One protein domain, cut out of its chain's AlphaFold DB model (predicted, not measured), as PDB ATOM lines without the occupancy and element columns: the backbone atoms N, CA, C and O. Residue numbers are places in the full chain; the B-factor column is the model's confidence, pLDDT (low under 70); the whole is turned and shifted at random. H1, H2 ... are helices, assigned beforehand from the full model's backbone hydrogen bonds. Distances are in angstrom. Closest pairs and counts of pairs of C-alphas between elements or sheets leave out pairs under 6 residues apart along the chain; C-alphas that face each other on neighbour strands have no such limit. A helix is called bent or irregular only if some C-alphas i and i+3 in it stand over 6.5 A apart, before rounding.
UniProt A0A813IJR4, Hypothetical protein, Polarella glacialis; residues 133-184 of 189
ATOM      1  N   PRO A 133     246.245 344.187 202.243       47.50
ATOM      2  CA  PRO A 133     247.181 343.063 202.385       47.50
ATOM      3  C   PRO A 133     246.763 342.044 203.460       47.50
ATOM      4  O   PRO A 133     247.190 340.890 203.406       47.50
ATOM      5  N   ARG A 134     245.914 342.427 204.428       44.34
ATOM      6  CA  ARG A 134     245.530 341.533 205.537       44.34
ATOM      7  C   ARG A 134     244.524 340.473 205.100       44.34
ATOM      8  O   ARG A 134     244.741 339.303 205.389       44.34
ATOM      9  N   CYS A 135     243.495 340.831 204.332       53.97
ATOM     10  CA  CYS A 135     242.498 339.859 203.866       53.97
ATOM     11  C   CYS A 135     243.101 338.792 202.939       53.97
ATOM     12  O   CYS A 135     242.745 337.619 203.030       53.97
ATOM     13  N   PHE A 136     244.076 339.162 202.103       58.28
ATOM     14  CA  PHE A 136     244.776 338.198 201.248       58.28
ATOM     15  C   PHE A 136     245.649 337.227 202.057       58.28
ATOM     16  O   PHE A 136     245.703 336.034 201.750       58.28
ATOM     17  N   PHE A 137     246.292 337.712 203.124       64.19
ATOM     18  CA  PHE A 137     247.055 336.866 204.041       64.19
ATOM     19  C   PHE A 137     246.145 335.920 204.837       64.19
ATOM     20  O   PHE A 137     246.428 334.725 204.908       64.19
ATOM     21  N   PHE A 138     245.013 336.413 205.354       69.69
ATOM     22  CA  PHE A 138     244.037 335.588 206.072       69.69
ATOM     23  C   PHE A 138     243.417 334.505 205.181       69.69
ATOM     24  O   PHE A 138     243.338 333.358 205.613       69.69
ATOM     25  N   CYS A 139     243.072 334.805 203.924       71.31
ATOM     26  CA  CYS A 139     242.574 333.786 202.990       71.31
ATOM     27  C   CYS A 139     243.610 332.691 202.700       71.31
ATOM     28  O   CYS A 139     243.264 331.511 202.652       71.31
ATOM     29  N   LYS A 140     244.890 333.051 202.539       74.81
ATOM     30  CA  LYS A 140     245.959 332.060 202.339       74.81
ATOM     31  C   LYS A 140     246.194 331.203 203.579       74.81
ATOM     32  O   LYS A 140     246.386 329.996 203.448       74.81
ATOM     33  N   LEU A 141     246.152 331.810 204.764       85.12
ATOM     34  CA  LEU A 141     246.288 331.098 206.031       85.12
ATOM     35  C   LEU A 141     245.115 330.131 206.255       85.12
ATOM     36  O   LEU A 141     245.334 328.980 206.624       85.12
ATOM     37  N   LEU A 142     243.888 330.568 205.950       84.69
ATOM     38  CA  LEU A 142     242.689 329.731 206.011       84.69
ATOM     39  C   LEU A 142     242.817 328.523 205.070       84.69
ATOM     40  O   LEU A 142     242.624 327.387 205.500       84.69
ATOM     41  N   LEU A 143     243.226 328.743 203.817       86.38
ATOM     42  CA  LEU A 143     243.414 327.666 202.842       86.38
ATOM     43  C   LEU A 143     244.478 326.654 203.297       86.38
ATOM     44  O   LEU A 143     244.256 325.448 203.211       86.38
ATOM     45  N   ALA A 144     245.606 327.132 203.828       90.50
ATOM     46  CA  ALA A 144     246.658 326.269 204.362       90.50
ATOM     47  C   ALA A 144     246.171 325.443 205.566       90.50
ATOM     48  O   ALA A 144     246.474 324.254 205.664       90.50
ATOM     49  N   SER A 145     245.373 326.048 206.453       88.94
ATOM     50  CA  SER A 145     244.811 325.364 207.622       88.94
ATOM     51  C   SER A 145     243.812 324.265 207.237       88.94
ATOM     52  O   SER A 145     243.868 323.165 207.788       88.94
ATOM     53  N   LEU A 146     242.967 324.512 206.229       88.62
ATOM     54  CA  LEU A 146     242.030 323.520 205.695       88.62
ATOM     55  C   LEU A 146     242.767 322.352 205.032       88.62
ATOM     56  O   LEU A 146     242.376 321.198 205.205       88.62
ATOM     57  N   LEU A 147     243.857 322.639 204.314       93.25
ATOM     58  CA  LEU A 147     244.663 321.613 203.659       93.25
ATOM     59  C   LEU A 147     245.347 320.695 204.682       93.25
ATOM     60  O   LEU A 147     245.311 319.474 204.531       93.25
ATOM     61  N   LEU A 148     245.913 321.269 205.749       94.12
ATOM     62  CA  LEU A 148     246.500 320.512 206.859       94.12
ATOM     63  C   LEU A 148     245.460 319.646 207.576       94.12
ATOM     64  O   LEU A 148     245.736 318.481 207.869       94.12
ATOM     65  N   LEU A 149     244.256 320.177 207.811       90.56
ATOM     66  CA  LEU A 149     243.170 319.424 208.434       90.56
ATOM     67  C   LEU A 149     242.745 318.225 207.574       90.56
ATOM     68  O   LEU A 149     242.590 317.121 208.092       90.56
ATOM     69  N   ALA A 150     242.607 318.412 206.258       88.00
ATOM     70  CA  ALA A 150     242.273 317.327 205.335       88.00
ATOM     71  C   ALA A 150     243.342 316.220 205.334       88.00
ATOM     72  O   ALA A 150     243.013 315.032 205.352       88.00
ATOM     73  N   LEU A 151     244.619 316.605 205.367       91.06
ATOM     74  CA  LEU A 151     245.746 315.672 205.432       91.06
ATOM     75  C   LEU A 151     245.759 314.890 206.751       91.06
ATOM     76  O   LEU A 151     245.968 313.677 206.749       91.06
ATOM     77  N   PHE A 152     245.465 315.558 207.867       87.31
ATOM     78  CA  PHE A 152     245.331 314.909 209.169       87.31
ATOM     79  C   PHE A 152     244.178 313.896 209.192       87.31
ATOM     80  O   PHE A 152     244.370 312.769 209.642       87.31
ATOM     81  N   LEU A 153     243.007 314.248 208.651       84.00
ATOM     82  CA  LEU A 153     241.858 313.336 208.561       84.00
ATOM     83  C   LEU A 153     242.146 312.121 207.668       84.00
ATOM     84  O   LEU A 153     241.728 311.007 207.992       84.00
ATOM     85  N   LEU A 154     242.889 312.313 206.574       84.19
ATOM     86  CA  LEU A 154     243.353 311.215 205.725       84.19
ATOM     87  C   LEU A 154     244.267 310.263 206.495       84.19
ATOM     88  O   LEU A 154     244.056 309.056 206.432       84.19
ATOM     89  N   LEU A 155     245.234 310.785 207.251       85.06
ATOM     90  CA  LEU A 155     246.111 309.964 208.088       85.06
ATOM     91  C   LEU A 155     245.317 309.233 209.176       85.06
ATOM     92  O   LEU A 155     245.495 308.032 209.360       85.06
ATOM     93  N   LEU A 156     244.378 309.913 209.837       80.31
ATOM     94  CA  LEU A 156     243.537 309.316 210.874       80.31
ATOM     95  C   LEU A 156     242.722 308.122 210.343       80.31
ATOM     96  O   LEU A 156     242.568 307.128 211.049       80.31
ATOM     97  N   LYS A 157     242.266 308.185 209.083       75.19
ATOM     98  CA  LYS A 157     241.562 307.086 208.399       75.19
ATOM     99  C   LYS A 157     242.428 305.831 208.222       75.19
ATOM    100  O   LYS A 157     241.883 304.734 208.167       75.19
ATOM    101  N   PHE A 158     243.750 305.976 208.120       78.06
ATOM    102  CA  PHE A 158     244.663 304.830 208.044       78.06
ATOM    103  C   PHE A 158     244.968 304.223 209.417       78.06
ATOM    104  O   PHE A 158     245.178 303.017 209.505       78.06
ATOM    105  N   PHE A 159     244.986 305.036 210.478       72.12
ATOM    106  CA  PHE A 159     245.394 304.586 211.814       72.12
ATOM    107  C   PHE A 159     244.240 304.158 212.722       72.12
ATOM    108  O   PHE A 159     244.462 303.359 213.629       72.12
ATOM    109  N   LEU A 160     243.021 304.652 212.500       63.41
ATOM    110  CA  LEU A 160     241.851 304.202 213.245       63.41
ATOM    111  C   LEU A 160     240.859 303.506 212.299       63.41
ATOM    112  O   LEU A 160     240.429 304.120 211.320       63.41
ATOM    113  N   PRO A 161     240.417 302.270 212.604       62.91
ATOM    114  CA  PRO A 161     239.304 301.627 211.915       62.91
ATOM    115  C   PRO A 161     237.999 302.295 212.373       62.91
ATOM    116  O   PRO A 161     237.197 301.723 213.107       62.91
ATOM    117  N   VAL A 162     237.812 303.564 212.010       60.25
ATOM    118  CA  VAL A 162     236.629 304.327 212.394       60.25
ATOM    119  C   VAL A 162     235.487 303.907 211.482       60.25
ATOM    120  O   VAL A 162     235.531 304.114 210.267       60.25
ATOM    121  N   SER A 163     234.449 303.313 212.069       63.50
ATOM    122  CA  SER A 163     233.226 302.981 211.348       63.50
ATOM    123  C   SER A 163     232.631 304.240 210.694       63.50
ATOM    124  O   SER A 163     232.559 305.289 211.342       63.50
ATOM    125  N   PRO A 164     232.143 304.153 209.442       61.22
ATOM    126  CA  PRO A 164     231.653 305.299 208.664       61.22
ATOM    127  C   PRO A 164     230.500 306.070 209.335       61.22
ATOM    128  O   PRO A 164     230.235 307.217 208.987       61.22
ATOM    129  N   LEU A 165     229.863 305.478 210.349       64.12
ATOM    130  CA  LEU A 165     228.847 306.104 211.196       64.12
ATOM    131  C   LEU A 165     229.367 307.310 212.003       64.12
ATOM    132  O   LEU A 165     228.584 308.200 212.319       64.12
ATOM    133  N   CYS A 166     230.673 307.404 212.282       65.75
ATOM    134  CA  CYS A 166     231.245 308.557 212.996       65.75
ATOM    135  C   CYS A 166     231.443 309.804 212.115       65.75
ATOM    136  O   CYS A 166     231.743 310.872 212.642       65.75
ATOM    137  N   LEU A 167     231.282 309.701 210.788       63.91
ATOM    138  CA  LEU A 167     231.430 310.838 209.862       63.91
ATOM    139  C   LEU A 167     230.122 311.607 209.632       63.91
ATOM    140  O   LEU A 167     230.154 312.748 209.171       63.91
ATOM    141  N   LEU A 168     228.977 311.015 209.985       71.19
ATOM    142  CA  LEU A 168     227.659 311.646 209.864       71.19
ATOM    143  C   LEU A 168     227.557 312.974 210.642       71.19
ATOM    144  O   LEU A 168     227.167 313.968 210.031       71.19
ATOM    145  N   PRO A 169     227.964 313.068 211.925       73.88
ATOM    146  CA  PRO A 169     227.867 314.321 212.678       73.88
ATOM    147  C   PRO A 169     228.733 315.443 212.091       73.88
ATOM    148  O   PRO A 169     228.317 316.599 212.069       73.88
ATOM    149  N   ALA A 170     229.919 315.105 211.569       71.69
ATOM    150  CA  ALA A 170     230.828 316.072 210.955       71.69
ATOM    151  C   ALA A 170     230.280 316.620 209.628       71.69
ATOM    152  O   ALA A 170     230.421 317.811 209.351       71.69
ATOM    153  N   LEU A 171     229.604 315.778 208.837       73.50
ATOM    154  CA  LEU A 171     228.906 316.201 207.621       73.50
ATOM    155  C   LEU A 171     227.744 317.149 207.937       73.50
ATOM    156  O   LEU A 171     227.643 318.200 207.310       73.50
ATOM    157  N   PHE A 172     226.917 316.836 208.940       77.56
ATOM    158  CA  PHE A 172     225.840 317.736 209.375       77.56
ATOM    159  C   PHE A 172     226.373 319.094 209.851       77.56
ATOM    160  O   PHE A 172     225.814 320.129 209.493       77.56
ATOM    161  N   LEU A 173     227.485 319.107 210.593       77.62
ATOM    162  CA  LEU A 173     228.117 320.350 211.037       77.62
ATOM    163  C   LEU A 173     228.665 321.175 209.858       77.62
ATOM    164  O   LEU A 173     228.553 322.399 209.854       77.62
ATOM    165  N   PHE A 174     229.228 320.510 208.844       74.38
ATOM    166  CA  PHE A 174     229.728 321.165 207.635       74.38
ATOM    167  C   PHE A 174     228.596 321.798 206.812       74.38
ATOM    168  O   PHE A 174     228.735 322.939 206.373       74.38
ATOM    169  N   PHE A 175     227.463 321.106 206.653       74.56
ATOM    170  CA  PHE A 175     226.284 321.672 205.985       74.56
ATOM    171  C   PHE A 175     225.695 322.855 206.760       74.56
ATOM    172  O   PHE A 175     225.415 323.886 206.155       74.56
ATOM    173  N   ALA A 176     225.608 322.764 208.092       72.62
ATOM    174  CA  ALA A 176     225.153 323.877 208.925       72.62
ATOM    175  C   ALA A 176     226.072 325.111 208.806       72.62
ATOM    176  O   ALA A 176     225.597 326.244 208.738       72.62
ATOM    177  N   LEU A 177     227.392 324.902 208.727       67.62
ATOM    178  CA  LEU A 177     228.363 325.977 208.501       67.62
ATOM    179  C   LEU A 177     228.281 326.561 207.083       67.62
ATOM    180  O   LEU A 177     228.460 327.768 206.923       67.62
ATOM    181  N   MET A 178     228.000 325.746 206.060       65.50
ATOM    182  CA  MET A 178     227.780 326.242 204.696       65.50
ATOM    183  C   MET A 178     226.527 327.118 204.595       65.50
ATOM    184  O   MET A 178     226.597 328.165 203.953       65.50
ATOM    185  N   ASP A 179     225.428 326.740 205.253       57.38
ATOM    186  CA  ASP A 179     224.195 327.542 205.283       57.38
ATOM    187  C   ASP A 179     224.395 328.879 206.014       57.38
ATOM    188  O   ASP A 179     223.972 329.931 205.529       57.38
ATOM    189  N   LEU A 180     225.140 328.881 207.124       54.38
ATOM    190  CA  LEU A 180     225.542 330.111 207.820       54.38
ATOM    191  C   LEU A 180     226.418 331.025 206.950       54.38
ATOM    192  O   LEU A 180     226.326 332.249 207.049       54.38
ATOM    193  N   ASN A 181     227.252 330.447 206.083       50.59
ATOM    194  CA  ASN A 181     228.103 331.217 205.182       50.59
ATOM    195  C   ASN A 181     227.326 331.772 203.973       50.59
ATOM    196  O   ASN A 181     227.716 332.804 203.432       50.59
ATOM    197  N   GLN A 182     226.210 331.147 203.572       49.66
ATOM    198  CA  GLN A 182     225.306 331.706 202.559       49.66
ATOM    199  C   GLN A 182     224.408 332.820 203.115       49.66
ATOM    200  O   GLN A 182     224.144 333.787 202.402       49.66
ATOM    201  N   MET A 183     224.008 332.758 204.390       47.16
ATOM    202  CA  MET A 183     223.226 333.835 205.024       47.16
ATOM    203  C   MET A 183     224.027 335.111 205.332       47.16
ATOM    204  O   MET A 183     223.424 336.149 205.589       47.16
ATOM    205  N   ASN A 184     225.362 335.076 205.265       41.50
ATOM    206  CA  ASN A 184     226.221 336.244 205.504       41.50
ATOM    207  C   ASN A 184     226.734 336.934 204.230       41.50
ATOM    208  O   ASN A 184     227.552 337.849 204.313       41.50
TER     209      ASN A 184
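Overview. This is residues 133 to 184 of the 189 residues of the protein "Hypothetical protein" of Polarella glacialis (UniProt A0A813IJR4). Two long helices, H1 and the shorter H2, form the arms of an open U, with an empty gap between them that widens away from the link; H2 folds back along H1 without reaching it. The printed part has 52 residues, with two named helices in the order H1, H2, no named strand, and the class all helix. It is only just loose, close to extended, with a radius of gyration of the C-alphas of 14.4 A, and flat, spanning 43 by 25 by 7 A.

Along the chain. Find C-alpha 133 at (247.181, 343.063, 202.385); from there H1, residues 133 to 159, runs 39.7 A to C-alpha 159 at (245.394, 304.586, 211.814). H2, residues 164 to 183, runs 30.0 A and ends at C-alpha 183, (223.226, 333.835, 205.024). H2 is only just irregular: C-alphas 166 and 169 are 6.7 A apart.

Arrangement. H1 and H2 are apart, with no C-alpha of one within 8 A of the other. O i to N i+4 pairs are within hydrogen-bond range in 22 of 23 cases in H1 and 13 of 16 in H2.

Size, cuts and confidence. The C-alphas of Pro 133 and Ser 163, the two farthest apart, are 43.4 A apart. The printed part has no cut, and the link from H1 to H2 is tight, with 4 residues. Look for pLDDT under 70 at residues 133 to 138, 160 to 167 and 177 to 184; the mean of the printed part is 71.5.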